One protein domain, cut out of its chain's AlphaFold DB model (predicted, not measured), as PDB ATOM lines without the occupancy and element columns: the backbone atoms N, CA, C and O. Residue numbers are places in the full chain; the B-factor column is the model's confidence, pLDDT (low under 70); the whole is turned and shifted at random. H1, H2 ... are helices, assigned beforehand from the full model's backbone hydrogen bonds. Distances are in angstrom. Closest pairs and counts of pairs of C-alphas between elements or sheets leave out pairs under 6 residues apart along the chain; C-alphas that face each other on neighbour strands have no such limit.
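What this domain is: This is residues 15 to 204 of the 406 residues of an uncharacterized protein of Deltaproteobacteria bacterium (UniProt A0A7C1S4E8). A row of three helices side by side, H4, H1 and H10, makes one layer, and H5 runs through the middle between this row and the pair H3 and H8. H11 crosses H10 at one end of the row, H6 and H7 form a corner at the same end of the body, and the small H2 sits off the end of H1. The printed part has 190 residues with eleven named helices, H1 to H11 in order, and no named strand: the class is all helix. It is compact and rounded, with a radius of gyration of the C-alphas of 15.9 A and spans of 44 by 35 by 32 A.

Where its parts are: H1, residues 15 to 30, begins at C-alpha 15 (272.896, 385.418, 161.798), is 21.8 A long and has a kink of 25 degrees near residue 22. H2 is residues 40 to 43, H3 54 to 62, and H4 79 to 88, 14.7 A long. H5, residues 108 to 122, is 21.0 A long from C-alpha 108 (290.055, 388.994, 173.339). H6 is residues 129 to 134, H7 146 to 152, H8 156 to 168, 18.3 A long, H9 172 to 175, and H10 179 to 187. H11, residues 195 to 203, ends at C-alpha 203 (276.641, 368.729, 158.578).

How they stand to each other: H1 touches H4 at a shallow tilt of 24 degrees, opposite ways, with the C-alphas of Ala 15 and Tyr 88 closest at 5.2 A. H1 touches H10 at a shallow tilt of 13 degrees, the same way; the closest C-alphas, Ala 24 and Leu 181, are 4.5 A apart. H2 is close to H1 but not clearly touching: C-alphas 30 and 43, the closest, are 6.1 A apart. H5 touches H8 at a shallow tilt of 26 degrees, opposite ways, closest at C-alphas 109 and 165, 5.5 A. With residues 108 to 112 alone H5 touches H3, closest at C-alphas 108 and 58, 5.4 A. H8 and H9 only just touch, with 3 pairs of C-alphas within 8 A, and only at the corner, closest at C-alphas 166 and 172, 6.1 A. H10 touches H11 at a steep tilt of 61 degrees, closest at C-alphas 179 and 200, 4.8 A. H6 touches H7, closest at C-alphas 131 and 152, 5.2 A. Every O i to N i+4 pair is within hydrogen-bond range in H3, H4, H5, H6, H7, H8, H10 and H11; in H1 11 of 12 are, and H2 and H9 are too short for such a pair.

The domain as a whole: The C-alphas farthest apart, Ser 100 and Glu 147, are 47.8 A apart. The printed part has no cut. The links H3 to H4, H4 to H5 and H6 to H7 are long. Residues 98 to 102 and 136 to 141 have pLDDT under 70.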
ATOM      1  N   ALA A  15     271.776 384.470 161.858       94.44
ATOM      2  CA  ALA A  15     272.896 385.418 161.798       94.44
ATOM      3  C   ALA A  15     274.160 384.904 162.503       94.44
ATOM      4  O   ALA A  15     275.256 385.046 161.975       94.44
ATOM      5  N   GLN A  16     274.013 384.276 163.670       94.31
ATOM      6  CA  GLN A  16     275.142 383.715 164.406       94.31
ATOM      7  C   GLN A  16     275.679 382.441 163.751       94.31
ATOM      8  O   GLN A  16     276.883 382.225 163.745       94.31
ATOM      9  N   GLU A  17     274.825 381.598 163.171       94.94
ATOM     10  CA  GLU A  17     275.274 380.450 162.376       94.94
ATOM     11  C   GLU A  17     276.155 380.925 161.217       94.94
ATOM     12  O   GLU A  17     277.280 380.449 161.071       94.94
ATOM     13  N   TYR A  18     275.701 381.947 160.487       96.88
ATOM     14  CA  TYR A  18     276.469 382.560 159.410       96.88
ATOM     15  C   TYR A  18     277.757 383.249 159.897       96.88
ATOM     16  O   TYR A  18     278.815 383.069 159.297       96.88
ATOM     17  N   ALA A  19     277.722 383.959 161.028       96.25
ATOM     18  CA  ALA A  19     278.932 384.487 161.661       96.25
ATOM     19  C   ALA A  19     279.925 383.359 162.002       96.25
ATOM     20  O   ALA A  19     281.130 383.519 161.828       96.25
ATOM     21  N   GLY A  20     279.431 382.189 162.413       96.12
ATOM     22  CA  GLY A  20     280.243 380.998 162.658       96.12
ATOM     23  C   GLY A  20     280.894 380.435 161.392       96.12
ATOM     24  O   GLY A  20     282.019 379.945 161.456       96.12
ATOM     25  N   GLU A  21     280.222 380.532 160.244       97.69
ATOM     26  CA  GLU A  21     280.792 380.185 158.937       97.69
ATOM     27  C   GLU A  21     281.907 381.163 158.534       97.69
ATOM     28  O   GLU A  21     282.979 380.733 158.107       97.69
ATOM     29  N   ILE A  22     281.693 382.473 158.722       97.44
ATOM     30  CA  ILE A  22     282.714 383.496 158.440       97.44
ATOM     31  C   ILE A  22     283.917 383.295 159.364       97.44
ATOM     32  O   ILE A  22     285.060 383.312 158.911       97.44
ATOM     33  N   LEU A  23     283.664 383.056 160.653       95.69
ATOM     34  CA  LEU A  23     284.693 382.787 161.651       95.69
ATOM     35  C   LEU A  23     285.528 381.554 161.286       95.69
ATOM     36  O   LEU A  23     286.741 381.570 161.473       95.69
ATOM     37  N   ALA A  24     284.906 380.505 160.743       96.81
ATOM     38  CA  ALA A  24     285.613 379.310 160.293       96.81
ATOM     39  C   ALA A  24     286.629 379.627 159.182       96.81
ATOM     40  O   ALA A  24     287.754 379.130 159.227       96.81
ATOM     41  N   TYR A  25     286.271 380.486 158.220       96.56
ATOM     42  CA  TYR A  25     287.214 380.965 157.204       96.56
ATOM     43  C   TYR A  25     288.276 381.895 157.810       96.56
ATOM     44  O   TYR A  25     289.473 381.672 157.621       96.56
ATOM     45  N   LEU A  26     287.860 382.885 158.608       94.81
ATOM     46  CA  LEU A  26     288.760 383.845 159.249       94.81
ATOM     47  C   LEU A  26     289.814 383.152 160.120       94.81
ATOM     48  O   LEU A  26     290.969 383.559 160.090       94.81
ATOM     49  N   LEU A  27     289.456 382.086 160.845       94.94
ATOM     50  CA  LEU A  27     290.396 381.294 161.642       94.94
ATOM     51  C   LEU A  27     291.556 380.772 160.782       94.94
ATOM     52  O   LEU A  27     292.716 380.897 161.164       94.94
ATOM     53  N   ARG A  28     291.262 380.230 159.596       95.06
ATOM     54  CA  ARG A  28     292.291 379.734 158.667       95.06
ATOM     55  C   ARG A  28     293.174 380.867 158.154       95.06
ATOM     56  O   ARG A  28     294.386 380.691 158.032       95.06
ATOM     57  N   VAL A  29     292.572 382.027 157.887       93.38
ATOM     58  CA  VAL A  29     293.284 383.243 157.484       93.38
ATOM     59  C   VAL A  29     294.249 383.673 158.590       93.38
ATOM     60  O   VAL A  29     295.447 383.731 158.352       93.38
ATOM     61  N   VAL A  30     293.789 383.874 159.828       92.25
ATOM     62  CA  VAL A  30     294.638 384.382 160.929       92.25
ATOM     63  C   VAL A  30     295.671 383.372 161.447       92.25
ATOM     64  O   VAL A  30     296.584 383.758 162.178       92.25
ATOM     65  N   LEU A  31     295.556 382.095 161.072       93.88
ATOM     66  CA  LEU A  31     296.583 381.063 161.266       93.88
ATOM     67  C   LEU A  31     297.585 380.994 160.096       93.88
ATOM     68  O   LEU A  31     298.462 380.133 160.082       93.88
ATOM     69  N   GLY A  32     297.452 381.871 159.097       92.56
ATOM     70  CA  GLY A  32     298.310 381.938 157.915       92.56
ATOM     71  C   GLY A  32     298.167 380.741 156.971       92.56
ATOM     72  O   GLY A  32     299.094 380.425 156.227       92.56
ATOM     73  N   LEU A  33     297.034 380.039 157.004       92.75
ATOM     74  CA  LEU A  33     296.749 378.935 156.084       92.75
ATOM     75  C   LEU A  33     296.066 379.431 154.813       92.75
ATOM     76  O   LEU A  33     296.416 378.959 153.735       92.75
ATOM     77  N   GLU A  34     295.191 380.427 154.945       92.31
ATOM     78  CA  GLU A  34     294.480 381.087 153.845       92.31
ATOM     79  C   GLU A  34     294.744 382.598 153.820       92.31
ATOM     80  O   GLU A  34     295.508 383.129 154.626       92.31
ATOM     81  N   GLY A  35     294.120 383.300 152.873       88.38
ATOM     82  CA  GLY A  35     294.349 384.724 152.635       88.38
ATOM     83  C   GLY A  35     295.609 384.980 151.808       88.38
ATOM     84  O   GLY A  35     296.144 384.070 151.166       88.38
ATOM     85  N   ARG A  36     296.086 386.225 151.787       87.31
ATOM     86  CA  ARG A  36     297.204 386.652 150.930       87.31
ATOM     87  C   ARG A  36     298.494 385.892 151.215       87.31
ATOM     88  O   ARG A  36     298.896 385.776 152.370       87.31
ATOM     89  N   LEU A  37     299.146 385.400 150.161       90.50
ATOM     90  CA  LEU A  37     300.353 384.576 150.271       90.50
ATOM     91  C   LEU A  37     301.475 385.286 151.031       90.50
ATOM     92  O   LEU A  37     302.180 384.644 151.806       90.50
ATOM     93  N   GLU A  38     301.609 386.598 150.842       90.06
ATOM     94  CA  GLU A  38     302.660 387.423 151.435       90.06
ATOM     95  C   GLU A  38     302.537 387.503 152.960       90.06
ATOM     96  O   GLU A  38     303.547 387.540 153.660       90.06
ATOM     97  N   SER A  39     301.309 387.478 153.484       88.25
ATOM     98  CA  SER A  39     301.040 387.621 154.917       88.25
ATOM     99  C   SER A  39     301.094 386.285 155.674       88.25
ATOM    100  O   SER A  39     301.325 386.256 156.884       88.25
ATOM    101  N   ARG A  40     300.918 385.154 154.971       91.75
ATOM    102  CA  ARG A  40     300.843 383.809 155.575       91.75
ATOM    103  C   ARG A  40     302.046 383.455 156.468       91.75
ATOM    104  O   ARG A  40     301.801 382.959 157.569       91.75
ATOM    105  N   PRO A  41     303.321 383.669 156.069       92.75
ATOM    106  CA  PRO A  41     304.467 383.284 156.897       92.75
ATOM    107  C   PRO A  41     304.499 383.992 158.253       92.75
ATOM    108  O   PRO A  41     304.726 383.345 159.270       92.75
ATOM    109  N   GLU A  42     304.222 385.297 158.277       90.56
ATOM    110  CA  GLU A  42     304.194 386.086 159.512       90.56
ATOM    111  C   GLU A  42     303.050 385.629 160.429       90.56
ATOM    112  O   GLU A  42     303.232 385.424 161.631       90.56
ATOM    113  N   TRP A  43     301.859 385.410 159.869       91.31
ATOM    114  CA  TRP A  43     300.671 385.060 160.649       91.31
ATOM    115  C   TRP A  43     300.735 383.658 161.263       91.31
ATOM    116  O   TRP A  43     300.129 383.431 162.310       91.31
ATOM    117  N   LYS A  44     301.511 382.746 160.665       93.00
ATOM    118  CA  LYS A  44     301.780 381.395 161.191       93.00
ATOM    119  C   LYS A  44     302.621 381.365 162.465       93.00
ATOM    120  O   LYS A  44     302.692 380.318 163.105       93.00
ATOM    121  N   ILE A  45     303.307 382.451 162.806       92.44
ATOM    122  CA  ILE A  45     304.198 382.498 163.978       92.44
ATOM    123  C   ILE A  45     303.841 383.622 164.949       92.44
ATOM    124  O   ILE A  45     304.247 383.585 166.104       92.44
ATOM    125  N   LYS A  46     303.060 384.617 164.514       92.06
ATOM    126  CA  LYS A  46     302.700 385.765 165.347       92.06
ATOM    127  C   LYS A  46     301.937 385.341 166.604       92.06
ATOM    128  O   LYS A  46     300.802 384.862 166.503       92.06
ATOM    129  N   GLY A  47     302.555 385.579 167.757       91.00
ATOM    130  CA  GLY A  47     302.023 385.262 169.078       91.00
ATOM    131  C   GLY A  47     302.214 383.805 169.513       91.00
ATOM    132  O   GLY A  47     301.604 383.385 170.488       91.00
ATOM    133  N   VAL A  48     303.009 383.000 168.796       93.31
ATOM    134  CA  VAL A  48     303.180 381.576 169.143       93.31
ATOM    135  C   VAL A  48     303.783 381.381 170.538       93.31
ATOM    136  O   VAL A  48     303.354 380.480 171.248       93.31
ATOM    137  N   ASP A  49     304.699 382.254 170.955       92.25
ATOM    138  CA  ASP A  49     305.412 382.152 172.237       92.25
ATOM    139  C   ASP A  49     304.731 382.923 173.384       92.25
ATOM    140  O   ASP A  49     305.289 383.026 174.471       92.25
ATOM    141  N   GLU A  50     303.547 383.493 173.145       92.44
ATOM    142  CA  GLU A  50     302.822 384.294 174.140       92.44
ATOM    143  C   GLU A  50     302.166 383.405 175.200       92.44
ATOM    144  O   GLU A  50     301.654 382.322 174.900       92.44
ATOM    145  N   ASP A  51     302.125 383.872 176.445       91.44
ATOM    146  CA  ASP A  51     301.504 383.113 177.525       91.44
ATOM    147  C   ASP A  51     299.981 383.014 177.337       91.44
ATOM    148  O   ASP A  51     299.281 383.984 177.033       91.44
ATOM    149  N   LEU A  52     299.433 381.816 177.556       93.19
ATOM    150  CA  LEU A  52     297.993 381.549 177.491       93.19
ATOM    151  C   LEU A  52     297.273 382.000 178.775       93.19
ATOM    152  O   LEU A  52     296.585 381.211 179.420       93.19
ATOM    153  N   ASN A  53     297.434 383.272 179.146       94.19
ATOM    154  CA  ASN A  53     296.741 383.909 180.264       94.19
ATOM    155  C   ASN A  53     295.640 384.843 179.738       94.19
ATOM    156  O   ASN A  53     295.916 385.837 179.068       94.19
ATOM    157  N   PHE A  54     294.376 384.531 180.043       95.00
ATOM    158  CA  PHE A  54     293.250 385.286 179.495       95.00
ATOM    159  C   PHE A  54     293.230 386.753 179.940       95.00
ATOM    160  O   PHE A  54     292.981 387.632 179.113       95.00
ATOM    161  N   ASP A  55     293.508 387.030 181.214       94.00
ATOM    162  CA  ASP A  55     293.479 388.391 181.754       94.00
ATOM    163  C   ASP A  55     294.574 389.261 181.127       94.00
ATOM    164  O   ASP A  55     294.329 390.419 180.784       94.00
ATOM    165  N   GLU A  56     295.757 388.690 180.890       93.12
ATOM    166  CA  GLU A  56     296.847 389.378 180.198       93.12
ATOM    167  C   GLU A  56     296.499 389.673 178.733       93.12
ATOM    168  O   GLU A  56     296.700 390.796 178.265       93.12
ATOM    169  N   ILE A  57     295.894 388.713 178.025       94.00
ATOM    170  CA  ILE A  57     295.407 388.919 176.652       94.00
ATOM    171  C   ILE A  57     294.363 390.043 176.620       94.00
ATOM    172  O   ILE A  57     294.421 390.920 175.755       94.00
ATOM    173  N   VAL A  58     293.416 390.058 177.563       92.62
ATOM    174  CA  VAL A  58     292.419 391.135 177.686       92.62
ATOM    175  C   VAL A  58     293.103 392.477 177.932       92.62
ATOM    176  O   VAL A  58     292.743 393.467 177.291       92.62
ATOM    177  N   GLU A  59     294.093 392.528 178.820       92.31
ATOM    178  CA  GLU A  59     294.839 393.747 179.125       92.31
ATOM    179  C   GLU A  59     295.580 394.270 177.884       92.31
ATOM    180  O   GLU A  59     295.434 395.441 177.540       92.31
ATOM    181  N   VAL A  60     296.299 393.408 177.153       91.38
ATOM    182  CA  VAL A  60     296.976 393.770 175.891       91.38
ATOM    183  C   VAL A  60     295.985 394.300 174.859       91.38
ATOM    184  O   VAL A  60     296.264 395.295 174.193       91.38
ATOM    185  N   MET A  61     294.815 393.670 174.738       89.50
ATOM    186  CA  MET A  61     293.801 394.053 173.755       89.50
ATOM    187  C   MET A  61     293.038 395.334 174.114       89.50
ATOM    188  O   MET A  61     292.482 395.969 173.220       89.50
ATOM    189  N   THR A  62     292.986 395.735 175.386       87.75
ATOM    190  CA  THR A  62     292.160 396.871 175.843       87.75
ATOM    191  C   THR A  62     292.964 398.090 176.293       87.75
ATOM    192  O   THR A  62     292.446 399.208 176.222       87.75
ATOM    193  N   ASP A  63     294.225 397.921 176.695       86.44
ATOM    194  CA  ASP A  63     295.098 399.033 177.065       86.44
ATOM    195  C   ASP A  63     295.718 399.699 175.824       86.44
ATOM    196  O   ASP A  63     296.512 399.110 175.093       86.44
ATOM    197  N   HIS A  64     295.404 400.981 175.627       81.00
ATOM    198  CA  HIS A  64     295.949 401.845 174.574       81.00
ATOM    199  C   HIS A  64     297.475 402.021 174.621       81.00
ATOM    200  O   HIS A  64     298.061 402.520 173.661       81.00
ATOM    201  N   ARG A  65     298.124 401.668 175.736       86.69
ATOM    202  CA  ARG A  65     299.583 401.738 175.900       86.69
ATOM    203  C   ARG A  65     300.287 400.450 175.488       86.69
ATOM    204  O   ARG A  65     301.500 400.479 175.284       86.69
ATOM    205  N   LYS A  66     299.557 399.336 175.387       87.31
ATOM    206  CA  LYS A  66     300.099 398.038 174.981       87.31
ATOM    207  C   LYS A  66     299.998 397.870 173.465       87.31
ATOM    208  O   LYS A  66     299.114 398.415 172.804       87.31
ATOM    209  N   ASN A  67     300.940 397.122 172.891       85.31
ATOM    210  CA  ASN A  67     300.971 396.893 171.452       85.31
ATOM    211  C   ASN A  67     300.092 395.693 171.072       85.31
ATOM    212  O   ASN A  67     300.555 394.558 171.022       85.31
ATOM    213  N   GLN A  68     298.836 395.964 170.726       85.94
ATOM    214  CA  GLN A  68     297.862 394.951 170.298       85.94
ATOM    215  C   GLN A  68     298.346 394.099 169.107       85.94
ATOM    216  O   GLN A  68     297.957 392.938 168.974       85.94
ATOM    217  N   LEU A  69     299.226 394.643 168.255       84.44
ATOM    218  CA  LEU A  69     299.773 393.945 167.083       84.44
ATOM    219  C   LEU A  69     300.762 392.824 167.438       84.44
ATOM    220  O   LEU A  69     301.183 392.096 166.537       84.44
ATOM    221  N   GLN A  70     301.135 392.678 168.714       84.12
ATOM    222  CA  GLN A  70     301.897 391.521 169.201       84.12
ATOM    223  C   GLN A  70     301.063 390.237 169.127       84.12
ATOM    224  O   GLN A  70     301.548 389.207 168.665       84.12
ATOM    225  N   LEU A  71     299.781 390.320 169.498       84.81
ATOM    226  CA  LEU A  71     298.873 389.168 169.538       84.81
ATOM    227  C   LEU A  71     297.993 389.077 168.287       84.81
ATOM    228  O   LEU A  71     297.659 387.987 167.809       84.81
ATOM    229  N   MET A  72     297.581 390.234 167.773       81.81
ATOM    230  CA  MET A  72     296.590 390.332 166.717       81.81
ATOM    231  C   MET A  72     297.224 390.262 165.329       81.81
ATOM    232  O   MET A  72     298.194 390.946 165.000       81.81
ATOM    233  N   VAL A  73     296.577 389.488 164.465       80.81
ATOM    234  CA  VAL A  73     296.725 389.609 163.020       80.81
ATOM    235  C   VAL A  73     295.710 390.645 162.548       80.81
ATOM    236  O   VAL A  73     294.513 390.373 162.528       80.81
ATOM    237  N   LEU A  74     296.189 391.844 162.220       70.62
ATOM    238  CA  LEU A  74     295.376 392.896 161.625       70.62
ATOM    239  C   LEU A  74     296.062 393.408 160.368       70.62
ATOM    240  O   LEU A  74     297.190 393.890 160.411       70.62
ATOM    241  N   ASP A  75     295.347 393.305 159.259       76.94
ATOM    242  CA  ASP A  75     295.796 393.715 157.941       76.94
ATOM    243  C   ASP A  75     294.629 394.406 157.230       76.94
ATOM    244  O   ASP A  75     293.462 394.045 157.418       76.94
ATOM    245  N   PHE A  76     294.933 395.426 156.430       81.19
ATOM    246  CA  PHE A  76     293.916 396.201 155.717       81.19
ATOM    247  C   PHE A  76     293.063 395.332 154.777       81.19
ATOM    248  O   PHE A  76     291.925 395.681 154.483       81.19
ATOM    249  N   ASN A  77     293.587 394.189 154.339       85.25
ATOM    250  CA  ASN A  77     292.924 393.252 153.447       85.25
ATOM    251  C   ASN A  77     291.894 392.363 154.141       85.25
ATOM    252  O   ASN A  77     291.010 391.860 153.462       85.25
ATOM    253  N   ILE A  78     291.980 392.161 155.461       88.00
ATOM    254  CA  ILE A  78     291.001 391.355 156.219       88.00
ATOM    255  C   ILE A  78     289.947 392.218 156.923       88.00
ATOM    256  O   ILE A  78     289.060 391.699 157.596       88.00
ATOM    257  N   LEU A  79     290.036 393.540 156.767       89.19
ATOM    258  CA  LEU A  79     289.206 394.508 157.472       89.19
ATOM    259  C   LEU A  79     287.713 394.353 157.167       89.19
ATOM    260  O   LEU A  79     286.884 394.344 158.075       89.19
ATOM    261  N   ASP A  80     287.347 394.228 155.895       91.06
ATOM    262  CA  ASP A  80     285.937 394.115 155.521       91.06
ATOM    263  C   ASP A  80     285.369 392.716 155.811       91.06
ATOM    264  O   ASP A  80     284.176 392.576 156.101       91.06
ATOM    265  N   LEU A  81     286.236 391.696 155.891       93.06
ATOM    266  CA  LEU A  81     285.882 390.368 156.398       93.06
ATOM    267  C   LEU A  81     285.489 390.435 157.884       93.06
ATOM    268  O   LEU A  81     284.428 389.929 158.256       93.06
ATOM    269  N   THR A  82     286.285 391.100 158.732       91.69
ATOM    270  CA  THR A  82     285.959 391.250 160.164       91.69
ATOM    271  C   THR A  82     284.758 392.166 160.389       91.69
ATOM    272  O   THR A  82     283.898 391.857 161.210       91.69
ATOM    273  N   ARG A  83     284.610 393.244 159.612       92.06
ATOM    274  CA  ARG A  83     283.404 394.093 159.657       92.06
ATOM    275  C   ARG A  83     282.138 393.328 159.291       92.06
ATOM    276  O   ARG A  83     281.105 393.533 159.923       92.06
ATOM    277  N   THR A  84     282.208 392.455 158.287       94.25
ATOM    278  CA  THR A  84     281.078 391.597 157.913       94.25
ATOM    279  C   THR A  84     280.769 390.602 159.029       94.25
ATOM    280  O   THR A  84     279.609 390.458 159.395       94.25
ATOM    281  N   LEU A  85     281.786 389.991 159.645       94.69
ATOM    282  CA  LEU A  85     281.602 389.134 160.819       94.69
ATOM    283  C   LEU A  85     280.854 389.865 161.952       94.69
ATOM    284  O   LEU A  85     279.855 389.356 162.459       94.69
ATOM    285  N   TYR A  86     281.291 391.074 162.311       92.69
ATOM    286  CA  TYR A  86     280.707 391.836 163.425       92.69
ATOM    287  C   TYR A  86     279.335 392.425 163.113       92.69
ATOM    288  O   TYR A  86     278.558 392.672 164.031       92.69
ATOM    289  N   TYR A  87     279.008 392.613 161.833       92.88
ATOM    290  CA  TYR A  87     277.650 392.953 161.422       92.88
ATOM    291  C   TYR A  87     276.646 391.852 161.813       92.88
ATOM    292  O   TYR A  87     275.524 392.159 162.211       92.88
ATOM    293  N   TYR A  88     277.048 390.577 161.745       93.69
ATOM    294  CA  TYR A  88     276.177 389.444 162.082       93.69
ATOM    295  C   TYR A  88     276.257 389.004 163.550       93.69
ATOM    296  O   TYR A  88     275.264 388.508 164.089       93.69
ATOM    297  N   ASP A  89     277.393 389.220 164.219       93.12
ATOM    298  CA  ASP A  89     277.507 389.072 165.672       93.12
ATOM    299  C   ASP A  89     278.495 390.091 166.266       93.12
ATOM    300  O   ASP A  89     279.711 389.895 166.294       93.12
ATOM    301  N   GLU A  90     277.954 391.193 166.785       90.69
ATOM    302  CA  GLU A  90     278.728 392.301 167.362       90.69
ATOM    303  C   GLU A  90     279.582 391.878 168.563       90.69
ATOM    304  O   GLU A  90     280.608 392.499 168.842       90.69
ATOM    305  N   ARG A  91     279.203 390.796 169.262       90.94
ATOM    306  CA  ARG A  91     279.930 390.300 170.442       90.94
ATOM    307  C   ARG A  91     281.269 389.669 170.097       90.94
ATOM    308  O   ARG A  91     282.054 389.408 171.004       90.94
ATOM    309  N   LEU A  92     281.531 389.441 168.809       90.75
ATOM    310  CA  LEU A  92     282.834 388.990 168.330       90.75
ATOM    311  C   LEU A  92     283.826 390.152 168.150       90.75
ATOM    312  O   LEU A  92     285.011 389.903 167.937       90.75
ATOM    313  N   SER A  93     283.368 391.403 168.279       91.31
ATOM    314  CA  SER A  93     284.217 392.599 168.291       91.31
ATOM    315  C   SER A  93     284.727 392.934 169.698       91.31
ATOM    316  O   SER A  93     284.078 392.620 170.699       91.31
ATOM    317  N   LEU A  94     285.859 393.638 169.781       88.19
ATOM    318  CA  LEU A  94     286.506 394.051 171.035       88.19
ATOM    319  C   LEU A  94     285.564 394.778 172.002       88.19
ATOM    320  O   LEU A  94     285.590 394.508 173.201       88.19
ATOM    321  N   TYR A  95     284.721 395.675 171.486       85.19
ATOM    322  CA  TYR A  95     283.788 396.449 172.310       85.19
ATOM    323  C   TYR A  95     282.381 395.853 172.358       85.19
ATOM    324  O   TYR A  95     281.501 396.433 172.978       85.19
ATOM    325  N   LYS A  96     282.153 394.676 171.762       86.38
ATOM    326  CA  LYS A  96     280.899 393.913 171.876       86.38
ATOM    327  C   LYS A  96     279.625 394.706 171.530       86.38
ATOM    328  O   LYS A  96     278.570 394.432 172.095       86.38
ATOM    329  N   GLY A  97     279.730 395.670 170.615       72.75
ATOM    330  CA  GLY A  97     278.631 396.568 170.234       72.75
ATOM    331  C   GLY A  97     278.461 397.807 171.126       72.75
ATOM    332  O   GLY A  97     277.700 398.702 170.764       72.75
ATOM    333  N   ASP A  98     279.190 397.913 172.242       67.50
ATOM    334  CA  ASP A  98     279.249 399.144 173.028       67.50
ATOM    335  C   ASP A  98     280.133 400.180 172.305       67.50
ATOM    336  O   ASP A  98     281.222 399.866 171.826       67.50
ATOM    337  N   PHE A  99     279.657 401.429 172.268       51.81
ATOM    338  CA  PHE A  99     280.239 402.642 171.661       51.81
ATOM    339  C   PHE A  99     279.877 402.974 170.201       51.81
ATOM    340  O   PHE A  99     279.791 402.142 169.306       51.81
ATOM    341  N   SER A 100     279.743 404.285 169.971       50.59
ATOM    342  CA  SER A 100     279.494 405.006 168.710       50.59
ATOM    343  C   SER A 100     280.566 404.826 167.620       50.59
ATOM    344  O   SER A 100     280.538 405.528 166.609       50.59
ATOM    345  N   VAL A 101     281.518 403.910 167.817       49.59
ATOM    346  CA  VAL A 101     282.618 403.603 166.903       49.59
ATOM    347  C   VAL A 101     282.670 402.087 166.741       49.59
ATOM    348  O   VAL A 101     283.008 401.367 167.677       49.59
ATOM    349  N   ALA A 102     282.339 401.592 165.548       54.16
ATOM    350  CA  ALA A 102     282.484 400.178 165.223       54.16
ATOM    351  C   ALA A 102     283.966 399.780 165.333       54.16
ATOM    352  O   ALA A 102     284.783 400.199 164.508       54.16
ATOM    353  N   SER A 103     284.328 399.001 166.358       70.19
ATOM    354  CA  SER A 103     285.685 398.461 166.461       70.19
ATOM    355  C   SER A 103     285.921 397.430 165.377       70.19
ATOM    356  O   SER A 103     285.113 396.534 165.146       70.19
ATOM    357  N   ILE A 104     287.068 397.567 164.728       75.12
ATOM    358  CA  ILE A 104     287.552 396.631 163.720       75.12
ATOM    359  C   ILE A 104     288.359 395.488 164.355       75.12
ATOM    360  O   ILE A 104     288.718 394.531 163.670       75.12
ATOM    361  N   TYR A 105     288.627 395.574 165.662       85.25
ATOM    362  CA  TYR A 105     289.418 394.602 166.405       85.25
ATOM    363  C   TYR A 105     288.541 393.464 166.946       85.25
ATOM    364  O   TYR A 105     287.417 393.718 167.390       85.25
ATOM    365  N   PRO A 106     289.039 392.215 166.921       89.31
ATOM    366  CA  PRO A 106     288.339 391.064 167.473       89.31
ATOM    367  C   PRO A 106     288.287 391.115 168.996       89.31
ATOM    368  O   PRO A 106     289.132 391.733 169.648       89.31
ATOM    369  N   ALA A 107     287.301 390.427 169.564       91.94
ATOM    370  CA  ALA A 107     287.224 390.250 171.004       91.94
ATOM    371  C   ALA A 107     288.428 389.435 171.526       91.94
ATOM    372  O   ALA A 107     288.913 388.543 170.815       91.94
ATOM    373  N   PRO A 108     288.913 389.702 172.756       93.56
ATOM    374  CA  PRO A 108     290.055 388.994 173.339       93.56
ATOM    375  C   PRO A 108     289.871 387.476 173.361       93.56
ATOM    376  O   PRO A 108     290.830 386.729 173.202       93.56
ATOM    377  N   GLU A 109     288.629 387.010 173.480       94.44
ATOM    378  CA  GLU A 109     288.282 385.597 173.420       94.44
ATOM    379  C   GLU A 109     288.684 384.938 172.088       94.44
ATOM    380  O   GLU A 109     289.182 383.813 172.083       94.44
ATOM    381  N   PHE A 110     288.535 385.634 170.954       92.25
ATOM    382  CA  PHE A 110     288.953 385.119 169.642       92.25
ATOM    383  C   PHE A 110     290.467 385.087 169.497       92.25
ATOM    384  O   PHE A 110     291.006 384.143 168.919       92.25
ATOM    385  N   ILE A 111     291.151 386.095 170.044       93.50
ATOM    386  CA  ILE A 111     292.614 386.119 170.091       93.50
ATOM    387  C   ILE A 111     293.122 384.942 170.923       93.50
ATOM    388  O   ILE A 111     293.951 384.180 170.440       93.50
ATOM    389  N   ALA A 112     292.562 384.718 172.108       95.44
ATOM    390  CA  ALA A 112     292.933 383.603 172.969       95.44
ATOM    391  C   ALA A 112     292.723 382.233 172.293       95.44
ATOM    392  O   ALA A 112     293.618 381.389 172.324       95.44
ATOM    393  N   ILE A 113     291.591 382.029 171.602       95.25
ATOM    394  CA  ILE A 113     291.350 380.806 170.811       95.25
ATOM    395  C   ILE A 113     292.392 380.660 169.699       95.25
ATOM    396  O   ILE A 113     292.924 379.567 169.503       95.25
ATOM    397  N   ARG A 114     292.703 381.743 168.974       94.94
ATOM    398  CA  ARG A 114     293.735 381.728 167.929       94.94
ATOM    399  C   ARG A 114     295.085 381.306 168.506       94.94
ATOM    400  O   ARG A 114     295.711 380.429 167.922       94.94
ATOM    401  N   LEU A 115     295.524 381.907 169.612       96.00
ATOM    402  CA  LEU A 115     296.814 381.607 170.244       96.00
ATOM    403  C   LEU A 115     296.880 380.151 170.717       96.00
ATOM    404  O   LEU A 115     297.847 379.454 170.411       96.00
ATOM    405  N   LEU A 116     295.813 379.653 171.353       96.69
ATOM    406  CA  LEU A 116     295.703 378.246 171.741       96.69
ATOM    407  C   LEU A 116     295.858 377.317 170.529       96.69
ATOM    408  O   LEU A 116     296.672 376.396 170.551       96.69
ATOM    409  N   VAL A 117     295.100 377.564 169.456       96.69
ATOM    410  CA  VAL A 117     295.161 376.751 168.232       96.69
ATOM    411  C   VAL A 117     296.543 376.832 167.580       96.69
ATOM    412  O   VAL A 117     297.088 375.813 167.156       96.69
ATOM    413  N   LEU A 118     297.137 378.025 167.531       95.81
ATOM    414  CA  LEU A 118     298.464 378.255 166.971       95.81
ATOM    415  C   LEU A 118     299.529 377.434 167.706       95.81
ATOM    416  O   LEU A 118     300.307 376.720 167.071       95.81
ATOM    417  N   GLN A 119     299.527 377.483 169.038       96.06
ATOM    418  CA  GLN A 119     300.466 376.731 169.866       96.06
ATOM    419  C   GLN A 119     300.254 375.222 169.783       96.06
ATOM    420  O   GLN A 119     301.234 374.475 169.761       96.06
ATOM    421  N   LYS A 120     298.999 374.759 169.719       96.62
ATOM    422  CA  LYS A 120     298.683 373.339 169.511       96.62
ATOM    423  C   LYS A 120     299.255 372.841 168.190       96.62
ATOM    424  O   LYS A 120     299.950 371.827 168.171       96.62
ATOM    425  N   ASN A 121     299.059 373.603 167.118       94.88
ATOM    426  CA  ASN A 121     299.587 373.271 165.800       94.88
ATOM    427  C   ASN A 121     301.123 373.226 165.781       94.88
ATOM    428  O   ASN A 121     301.690 372.279 165.238       94.88
ATOM    429  N   HIS A 122     301.803 374.192 166.409       94.56
ATOM    430  CA  HIS A 122     303.274 374.203 166.504       94.56
ATOM    431  C   HIS A 122     303.836 373.028 167.305       94.56
ATOM    432  O   HIS A 122     304.859 372.459 166.931       94.56
ATOM    433  N   ARG A 123     303.143 372.613 168.370       95.62
ATOM    434  CA  ARG A 123     303.514 371.440 169.175       95.62
ATOM    435  C   ARG A 123     303.041 370.110 168.577       95.62
ATOM    436  O   ARG A 123     303.330 369.057 169.137       95.62
ATOM    437  N   ASN A 124     302.332 370.141 167.442       95.62
ATOM    438  CA  ASN A 124     301.659 368.984 166.843       95.62
ATOM    439  C   ASN A 124     300.745 368.243 167.847       95.62
ATOM    440  O   ASN A 124     300.600 367.018 167.824       95.62
ATOM    441  N   GLU A 125     300.132 369.004 168.747       96.56
ATOM    442  CA  GLU A 125     299.158 368.542 169.726       96.56
ATOM    443  C   GLU A 125     297.740 368.766 169.197       96.56
ATOM    444  O   GLU A 125     297.485 369.677 168.413       96.56
ATOM    445  N   ARG A 126     296.788 367.946 169.650       97.12
ATOM    446  CA  ARG A 126     295.393 368.024 169.199       97.12
ATOM    447  C   ARG A 126     294.436 367.938 170.369       97.12
ATOM    448  O   ARG A 126     294.610 367.074 171.229       97.12
ATOM    449  N   ILE A 127     293.407 368.776 170.331       96.00
ATOM    450  CA  ILE A 127     292.321 368.794 171.309       96.00
ATOM    451  C   ILE A 127     291.279 367.741 170.920       96.00
ATOM    452  O   ILE A 127     290.864 367.656 169.762       96.00
ATOM    453  N   ASP A 128     290.834 366.936 171.875       94.75
ATOM    454  CA  ASP A 128     289.661 366.087 171.700       94.75
ATOM    455  C   ASP A 128     288.403 366.897 172.024       94.75
ATOM    456  O   ASP A 128     288.048 367.124 173.185       94.75
ATOM    457  N   LEU A 129     287.751 367.403 170.976       91.75
ATOM    458  CA  LEU A 129     286.601 368.288 171.130       91.75
ATOM    459  C   LEU A 129     285.368 367.554 171.678       91.75
ATOM    460  O   LEU A 129     284.527 368.184 172.312       91.75
ATOM    461  N   GLU A 130     285.251 366.243 171.456       90.25
ATOM    462  CA  GLU A 130     284.145 365.449 171.993       90.25
ATOM    463  C   GLU A 130     284.293 365.280 173.504       90.25
ATOM    464  O   GLU A 130     283.358 365.590 174.249       90.25
ATOM    465  N   ALA A 131     285.486 364.884 173.956       90.38
ATOM    466  CA  ALA A 131     285.815 364.827 175.375       90.38
ATOM    467  C   ALA A 131     285.668 366.203 176.038       90.38
ATOM    468  O   ALA A 131     285.150 366.299 177.146       90.38
ATOM    469  N   LEU A 132     286.053 367.277 175.341       88.94
ATOM    470  CA  LEU A 132     285.903 368.639 175.838       88.94
ATOM    471  C   LEU A 132     284.420 369.017 176.002       88.94
ATOM    472  O   LEU A 132     283.994 369.400 177.089       88.94
ATOM    473  N   VAL A 133     283.610 368.882 174.947       84.69
ATOM    474  CA  VAL A 133     282.197 369.309 174.930       84.69
ATOM    475  C   VAL A 133     281.317 368.491 175.878       84.69
ATOM    476  O   VAL A 133     280.369 369.057 176.433       84.69
ATOM    477  N   ASN A 134     281.617 367.200 176.045       82.19
ATOM    478  CA  ASN A 134     280.891 366.282 176.927       82.19
ATOM    479  C   ASN A 134     281.472 366.217 178.350       82.19
ATOM    480  O   ASN A 134     280.812 365.707 179.254       82.19
ATOM    481  N   GLY A 135     282.699 366.702 178.541       72.12
ATOM    482  CA  GLY A 135     283.396 366.708 179.820       72.12
ATOM    483  C   GLY A 135     282.884 367.784 180.786       72.12
ATOM    484  O   GLY A 135     281.982 368.563 180.460       72.12
ATOM    485  N   PRO A 136     283.484 367.889 181.985       65.06
ATOM    486  CA  PRO A 136     283.068 368.813 183.046       65.06
ATOM    487  C   PRO A 136     283.436 370.284 182.762       65.06
ATOM    488  O   PRO A 136     283.705 371.066 183.676       65.06
ATOM    489  N   LEU A 137     283.445 370.699 181.490       66.19
ATOM    490  CA  LEU A 137     283.708 372.073 181.056       66.19
ATOM    491  C   LEU A 137     282.793 373.091 181.751       66.19
ATOM    492  O   LEU A 137     283.188 374.227 181.992       66.19
ATOM    493  N   LEU A 138     281.568 372.660 182.048       59.91
ATOM    494  CA  LEU A 138     280.472 373.497 182.524       59.91
ATOM    495  C   LEU A 138     280.283 373.461 184.044       59.91
ATOM    496  O   LEU A 138     279.351 374.095 184.533       59.91
ATOM    497  N   ASP A 139     281.140 372.748 184.779       67.56
ATOM    498  CA  ASP A 139     281.138 372.773 186.240       67.56
ATOM    499  C   ASP A 139     282.383 373.522 186.753       67.56
ATOM    500  O   ASP A 139     283.480 372.954 186.804       67.56
ATOM    501  N   PRO A 140     282.239 374.808 187.132       58.72
ATOM    502  CA  PRO A 140     283.331 375.615 187.667       58.72
ATOM    503  C   PRO A 140     283.910 375.060 188.977       58.72
ATOM    504  O   PRO A 140     285.028 375.418 189.340       58.72
ATOM    505  N   GLY A 141     283.157 374.220 189.699       64.00
ATOM    506  CA  GLY A 141     283.571 373.622 190.967       64.00
ATOM    507  C   GLY A 141     284.368 372.326 190.810       64.00
ATOM    508  O   GLY A 141     285.050 371.914 191.751       64.00
ATOM    509  N   LEU A 142     284.330 371.692 189.633       71.19
ATOM    510  CA  LEU A 142     285.061 370.455 189.367       71.19
ATOM    511  C   LEU A 142     286.497 370.755 188.920       71.19
ATOM    512  O   LEU A 142     286.755 371.264 187.820       71.19
ATOM    513  N   LYS A 143     287.458 370.384 189.774       77.06
ATOM    514  CA  LYS A 143     288.855 370.235 189.360       77.06
ATOM    515  C   LYS A 143     288.966 368.968 188.504       77.06
ATOM    516  O   LYS A 143     288.671 367.892 189.022       77.06
ATOM    517  N   PRO A 144     289.365 369.079 187.228       81.38
ATOM    518  CA  PRO A 144     289.518 367.916 186.370       81.38
ATOM    519  C   PRO A 144     290.683 367.068 186.863       81.38
ATOM    520  O   PRO A 144     291.696 367.590 187.341       81.38
ATOM    521  N   SER A 145     290.538 365.755 186.739       86.12
ATOM    522  CA  SER A 145     291.630 364.824 186.990       86.12
ATOM    523  C   SER A 145     292.677 364.898 185.872       86.12
ATOM    524  O   SER A 145     292.438 365.429 184.785       86.12
ATOM    525  N   SER A 146     293.859 364.324 186.113       88.12
ATOM    526  CA  SER A 146     294.863 364.152 185.057       88.12
ATOM    527  C   SER A 146     294.360 363.259 183.916       88.12
ATOM    528  O   SER A 146     294.770 363.450 182.774       88.12
ATOM    529  N   GLU A 147     293.462 362.311 184.201       88.31
ATOM    530  CA  GLU A 147     292.830 361.466 183.182       88.31
ATOM    531  C   GLU A 147     291.905 362.287 182.277       88.31
ATOM    532  O   GLU A 147     291.996 362.163 181.055       88.31
ATOM    533  N   ASP A 148     291.107 363.195 182.849       88.69
ATOM    534  CA  ASP A 148     290.230 364.093 182.084       88.69
ATOM    535  C   ASP A 148     291.039 365.009 181.152       88.69
ATOM    536  O   ASP A 148     290.715 365.164 179.974       88.69
ATOM    537  N   LEU A 149     292.122 365.601 181.666       91.31
ATOM    538  CA  LEU A 149     293.018 366.465 180.891       91.31
ATOM    539  C   LEU A 149     293.677 365.713 179.726       91.31
ATOM    540  O   LEU A 149     293.688 366.203 178.594       91.31
ATOM    541  N   ASN A 150     294.156 364.492 179.979       92.00
ATOM    542  CA  ASN A 150     294.736 363.633 178.950       92.00
ATOM    543  C   ASN A 150     293.706 363.221 177.888       92.00
ATOM    544  O   ASN A 150     294.037 363.193 176.700       92.00
ATOM    545  N   ALA A 151     292.466 362.934 178.298       91.44
ATOM    546  CA  ALA A 151     291.374 362.616 177.384       91.44
ATOM    547  C   ALA A 151     291.048 363.802 176.466       91.44
ATOM    548  O   ALA A 151     290.936 363.619 175.257       91.44
ATOM    549  N   MET A 152     290.988 365.022 177.012       92.81
ATOM    550  CA  MET A 152     290.750 366.253 176.245       92.81
ATOM    551  C   MET A 152     291.958 366.704 175.409       92.81
ATOM    552  O   MET A 152     291.806 367.519 174.499       92.81
ATOM    553  N   GLY A 153     293.164 366.207 175.698       94.94
ATOM    554  CA  GLY A 153     294.397 366.681 175.067       94.94
ATOM    555  C   GLY A 153     294.772 368.107 175.485       94.94
ATOM    556  O   GLY A 153     295.283 368.874 174.663       94.94
ATOM    557  N   LEU A 154     294.493 368.472 176.739       94.44
ATOM    558  CA  LEU A 154     294.705 369.810 177.294       94.44
ATOM    559  C   LEU A 154     295.642 369.783 178.504       94.44
ATOM    560  O   LEU A 154     295.603 368.862 179.316       94.44
ATOM    561  N   SER A 155     296.440 370.834 178.660       93.56
ATOM    562  CA  SER A 155     297.125 371.148 179.912       93.56
ATOM    563  C   SER A 155     296.171 371.849 180.898       93.56
ATOM    564  O   SER A 155     295.116 372.347 180.489       93.56
ATOM    565  N   PRO A 156     296.522 371.941 182.199       91.12
ATOM    566  CA  PRO A 156     295.729 372.699 183.168       91.12
ATOM    567  C   PRO A 156     295.486 374.155 182.745       91.12
ATOM    568  O   PRO A 156     294.345 374.610 182.782       91.12
ATOM    569  N   ASN A 157     296.532 374.845 182.273       91.94
ATOM    570  CA  ASN A 157     296.456 376.252 181.865       91.94
ATOM    571  C   ASN A 157     295.572 376.436 180.622       91.94
ATOM    572  O   ASN A 157     294.807 377.389 180.534       91.94
ATOM    573  N   GLU A 158     295.635 375.510 179.661       94.69
ATOM    574  CA  GLU A 158     294.795 375.573 178.459       94.69
ATOM    575  C   GLU A 158     293.314 375.362 178.788       94.69
ATOM    576  O   GLU A 158     292.444 375.996 178.192       94.69
ATOM    577  N   LEU A 159     293.007 374.484 179.747       91.69
ATOM    578  CA  LEU A 159     291.635 374.309 180.202       91.69
ATOM    579  C   LEU A 159     291.131 375.528 180.986       91.69
ATOM    580  O   LEU A 159     289.973 375.910 180.821       91.69
ATOM    581  N   GLU A 160     291.975 376.127 181.827       90.69
ATOM    582  CA  GLU A 160     291.664 377.372 182.535       90.69
ATOM    583  C   GLU A 160     291.352 378.500 181.544       90.69
ATOM    584  O   GLU A 160     290.266 379.074 181.613       90.69
ATOM    585  N   LEU A 161     292.197 378.685 180.522       94.00
ATOM    586  CA  LEU A 161     291.956 379.614 179.415       94.00
ATOM    587  C   LEU A 161     290.575 379.398 178.772       94.00
ATOM    588  O   LEU A 161     289.801 380.343 178.612       94.00
ATOM    589  N   ILE A 162     290.234 378.156 178.408       93.06
ATOM    590  CA  ILE A 162     288.935 377.833 177.788       93.06
ATOM    591  C   ILE A 162     287.771 378.149 178.741       93.06
ATOM    592  O   ILE A 162     286.741 378.676 178.306       93.06
ATOM    593  N   ARG A 163     287.914 377.837 180.034       90.25
ATOM    594  CA  ARG A 163     286.897 378.130 181.054       90.25
ATOM    595  C   ARG A 163     286.690 379.632 181.216       90.25
ATOM    596  O   ARG A 163     285.538 380.064 181.259       90.25
ATOM    597  N   ASP A 164     287.759 380.417 181.236       92.19
ATOM    598  CA  ASP A 164     287.685 381.873 181.346       92.19
ATOM    599  C   ASP A 164     287.035 382.505 180.116       92.19
ATOM    600  O   ASP A 164     286.127 383.331 180.255       92.19
ATOM    601  N   ILE A 165     287.392 382.029 178.918       93.06
ATOM    602  CA  ILE A 165     286.747 382.426 177.661       93.06
ATOM    603  C   ILE A 165     285.235 382.175 177.722       93.06
ATOM    604  O   ILE A 165     284.444 383.074 177.440       93.06
ATOM    605  N   ILE A 166     284.804 380.969 178.110       90.69
ATOM    606  CA  ILE A 166     283.376 380.607 178.152       90.69
ATOM    607  C   ILE A 166     282.645 381.359 179.267       90.69
ATOM    608  O   ILE A 166     281.501 381.770 179.082       90.69
ATOM    609  N   LYS A 167     283.284 381.575 180.419       89.06
ATOM    610  CA  LYS A 167     282.717 382.367 181.515       89.06
ATOM    611  C   LYS A 167     282.494 383.820 181.091       89.06
ATOM    612  O   LYS A 167     281.475 384.409 181.451       89.06
ATOM    613  N   ARG A 168     283.424 384.393 180.321       89.19
ATOM    614  CA  ARG A 168     283.353 385.773 179.825       89.19
ATOM    615  C   ARG A 168     282.380 385.930 178.658       89.19
ATOM    616  O   ARG A 168     281.622 386.902 178.625       89.19
ATOM    617  N   GLU A 169     282.380 384.984 177.725       90.38
ATOM    618  CA  GLU A 169     281.489 384.958 176.568       90.38
ATOM    619  C   GLU A 169     280.870 383.560 176.366       90.38
ATOM    620  O   GLU A 169     281.325 382.768 175.532       90.38
ATOM    621  N   PRO A 170     279.763 383.253 177.075       87.12
ATOM    622  CA  PRO A 170     279.129 381.929 177.040       87.12
ATOM    623  C   PRO A 170     278.671 381.473 175.651       87.12
ATOM    624  O   PRO A 170     278.453 380.283 175.418       87.12
ATOM    625  N   ARG A 171     278.502 382.402 174.702       87.19
ATOM    626  CA  ARG A 171     278.117 382.080 173.323       87.19
ATOM    627  C   ARG A 171     279.207 381.329 172.565       87.19
ATOM    628  O   ARG A 171     278.869 380.543 171.684       87.19
ATOM    629  N   ILE A 172     280.481 381.488 172.925       89.44
ATOM    630  CA  ILE A 172     281.597 380.774 172.283       89.44
ATOM    631  C   ILE A 172     281.439 379.262 172.412       89.44
ATOM    632  O   ILE A 172     281.679 378.533 171.451       89.44
ATOM    633  N   TYR A 173     280.907 378.783 173.539       88.94
ATOM    634  CA  TYR A 173     280.596 377.366 173.707       88.94
ATOM    635  C   TYR A 173     279.609 376.837 172.647       88.94
ATOM    636  O   TYR A 173     279.674 375.673 172.254       88.94
ATOM    637  N   ARG A 174     278.709 377.688 172.132       88.25
ATOM    638  CA  ARG A 174     277.812 377.327 171.021       88.25
ATOM    639  C   ARG A 174     278.559 377.284 169.689       88.25
ATOM    640  O   ARG A 174     278.337 376.361 168.911       88.25
ATOM    641  N   TYR A 175     279.460 378.235 169.445       92.00
ATOM    642  CA  TYR A 175     280.304 378.246 168.246       92.00
ATOM    643  C   TYR A 175     281.189 377.000 168.148       92.00
ATOM    644  O   TYR A 175     281.326 376.454 167.057       92.00
ATOM    645  N   LEU A 176     281.679 376.465 169.272       88.44
ATOM    646  CA  LEU A 176     282.416 375.191 169.310       88.44
ATOM    647  C   LEU A 176     281.600 373.984 168.810       88.44
ATOM    648  O   LEU A 176     282.172 372.937 168.529       88.44
ATOM    649  N   LYS A 177     280.274 374.116 168.677       89.31
ATOM    650  CA  LYS A 177     279.378 373.092 168.113       89.31
ATOM    651  C   LYS A 177     278.984 373.372 166.657       89.31
ATOM    652  O   LYS A 177     278.241 372.574 166.076       89.31
ATOM    653  N   SER A 178     279.450 374.487 166.083       93.56
ATOM    654  CA  SER A 178     279.193 374.866 164.693       93.56
ATOM    655  C   SER A 178     279.858 373.867 163.738       93.56
ATOM    656  O   SER A 178     281.072 373.668 163.832       93.56
ATOM    657  N   PRO A 179     279.107 373.261 162.799       95.69
ATOM    658  CA  PRO A 179     279.656 372.341 161.804       95.69
ATOM    659  C   PRO A 179     280.859 372.910 161.042       95.69
ATOM    660  O   PRO A 179     281.894 372.254 160.932       95.69
ATOM    661  N   PHE A 180     280.751 374.154 160.564       96.56
ATOM    662  CA  PHE A 180     281.801 374.795 159.771       96.56
ATOM    663  C   PHE A 180     283.050 375.108 160.598       96.56
ATOM    664  O   PHE A 180     284.160 374.893 160.115       96.56
ATOM    665  N   LEU A 181     282.890 375.542 161.853       95.69
ATOM    666  CA  LEU A 181     284.035 375.809 162.725       95.69
ATOM    667  C   LEU A 181     284.763 374.517 163.110       95.69
ATOM    668  O   LEU A 181     285.988 374.483 163.089       95.69
ATOM    669  N   ILE A 182     284.026 373.439 163.401       96.38
ATOM    670  CA  ILE A 182     284.613 372.118 163.671       96.38
ATOM    671  C   ILE A 182     285.382 371.616 162.450       96.38
ATOM    672  O   ILE A 182     286.518 371.166 162.588       96.38
ATOM    673  N   LYS A 183     284.791 371.727 161.254       96.88
ATOM    674  CA  LYS A 183     285.467 371.371 160.004       96.88
ATOM    675  C   LYS A 183     286.764 372.164 159.832       96.88
ATOM    676  O   LYS A 183     287.800 371.561 159.575       96.88
ATOM    677  N   ALA A 184     286.731 373.483 160.038       96.69
ATOM    678  CA  ALA A 184     287.930 374.312 159.963       96.69
ATOM    679  C   ALA A 184     288.984 373.882 160.993       96.69
ATOM    680  O   ALA A 184     290.117 373.625 160.608       96.69
ATOM    681  N   LEU A 185     288.616 373.725 162.269       96.75
ATOM    682  CA  LEU A 185     289.519 373.272 163.335       96.75
ATOM    683  C   LEU A 185     290.174 371.918 163.022       96.75
ATOM    684  O   LEU A 185     291.355 371.724 163.305       96.75
ATOM    685  N   TYR A 186     289.422 370.991 162.425       96.75
ATOM    686  CA  TYR A 186     289.940 369.691 162.006       96.75
ATOM    687  C   TYR A 186     290.930 369.823 160.844       96.75
ATOM    688  O   TYR A 186     292.033 369.286 160.908       96.75
ATOM    689  N   GLU A 187     290.568 370.575 159.803       95.12
ATOM    690  CA  GLU A 187     291.409 370.779 158.618       95.12
ATOM    691  C   GLU A 187     292.708 371.532 158.928       95.12
ATOM    692  O   GLU A 187     293.731 371.258 158.304       95.12
ATOM    693  N   VAL A 188     292.699 372.438 159.913       94.62
ATOM    694  CA  VAL A 188     293.923 373.112 160.376       94.62
ATOM    695  C   VAL A 188     294.758 372.260 161.338       94.62
ATOM    696  O   VAL A 188     295.812 372.714 161.775       94.62
ATOM    697  N   GLY A 189     294.305 371.050 161.680       95.06
ATOM    698  CA  GLY A 189     295.028 370.107 162.535       95.06
ATOM    699  C   GLY A 189     294.881 370.331 164.041       95.06
ATOM    700  O   GLY A 189     295.554 369.642 164.803       95.06
ATOM    701  N   ALA A 190     293.993 371.227 164.482       95.81
ATOM    702  CA  ALA A 190     293.870 371.624 165.887       95.81
ATOM    703  C   ALA A 190     293.112 370.608 166.756       95.81
ATOM    704  O   ALA A 190     293.310 370.549 167.973       95.81
ATOM    705  N   ILE A 191     292.221 369.818 166.149       96.56
ATOM    706  CA  ILE A 191     291.379 368.847 166.861       96.56
ATOM    707  C   ILE A 191     291.565 367.423 166.338       96.56
ATOM    708  O   ILE A 191     291.924 367.197 165.180       96.56
ATOM    709  N   ARG A 192     291.325 366.438 167.208       95.62
ATOM    710  CA  ARG A 192     291.319 365.015 166.844       95.62
ATOM    711  C   ARG A 192     290.063 364.667 166.046       95.62
ATOM    712  O   ARG A 192     289.011 365.270 166.230       95.62
ATOM    713  N   GLY A 193     290.190 363.684 165.156       93.19
ATOM    714  CA  GLY A 193     289.035 363.061 164.509       93.19
ATOM    715  C   GLY A 193     288.279 362.148 165.477       93.19
ATOM    716  O   GLY A 193     288.798 361.781 166.527       93.19
ATOM    717  N   GLY A 194     287.062 361.771 165.103       93.19
ATOM    718  CA  GLY A 194     286.173 360.920 165.893       93.19
ATOM    719  C   GLY A 194     284.757 360.954 165.322       93.19
ATOM    720  O   GLY A 194     284.502 361.663 164.340       93.19
ATOM    721  N   ASP A 195     283.828 360.223 165.928       94.25
ATOM    722  CA  ASP A 195     282.445 360.137 165.442       94.25
ATOM    723  C   ASP A 195     281.736 361.494 165.524       94.25
ATOM    724  O   ASP A 195     281.069 361.915 164.570       94.25
ATOM    725  N   PHE A 196     281.940 362.234 166.621       93.44
ATOM    726  CA  PHE A 196     281.407 363.585 166.779       93.44
ATOM    727  C   PHE A 196     281.871 364.527 165.660       93.44
ATOM    728  O   PHE A 196     281.039 365.190 165.030       93.44
ATOM    729  N   VAL A 197     283.181 364.564 165.391       95.38
ATOM    730  CA  VAL A 197     283.782 365.430 164.364       95.38
ATOM    731  C   VAL A 197     283.339 365.002 162.968       95.38
ATOM    732  O   VAL A 197     282.913 365.848 162.188       95.38
ATOM    733  N   THR A 198     283.331 363.700 162.676       96.25
ATOM    734  CA  THR A 198     282.899 363.155 161.377       96.25
ATOM    735  C   THR A 198     281.452 363.533 161.067       96.25
ATOM    736  O   THR A 198     281.154 364.034 159.980       96.25
ATOM    737  N   ARG A 199     280.547 363.381 162.042       96.12
ATOM    738  CA  ARG A 199     279.148 363.809 161.905       96.12
ATOM    739  C   ARG A 199     279.051 365.311 161.633       96.12
ATOM    740  O   ARG A 199     278.336 365.721 160.722       96.12
ATOM    741  N   LYS A 200     279.786 366.131 162.390       95.56
ATOM    742  CA  LYS A 200     279.768 367.594 162.241       95.56
ATOM    743  C   LYS A 200     280.347 368.060 160.909       95.56
ATOM    744  O   LYS A 200     279.783 368.958 160.297       95.56
ATOM    745  N   MET A 201     281.389 367.409 160.403       95.06
ATOM    746  CA  MET A 201     281.890 367.653 159.049       95.06
ATOM    747  C   MET A 201     280.843 367.307 157.983       95.06
ATOM    748  O   MET A 201     280.702 368.048 157.014       95.06
ATOM    749  N   GLY A 202     280.067 366.234 158.178       94.62
ATOM    750  CA  GLY A 202     278.939 365.888 157.309       94.62
ATOM    751  C   GLY A 202     277.814 366.930 157.316       94.62
ATOM    752  O   GLY A 202     277.171 367.141 156.291       94.62
ATOM    753  N   GLU A 203     277.602 367.622 158.439       95.19
ATOM    754  CA  GLU A 203     276.641 368.729 158.578       95.19
ATOM    755  C   GLU A 203     277.136 370.051 157.955       95.19
ATOM    756  O   GLU A 203     276.319 370.927 157.679       95.19
ATOM    757  N   ALA A 204     278.445 370.208 157.718       95.62
ATOM    758  CA  ALA A 204     279.065 371.429 157.192       95.62
ATOM    759  C   ALA A 204     278.917 371.544 155.661       95.62
ATOM    760  O   ALA A 204     279.895 371.455 154.911       95.62
TER     761      ALA A 204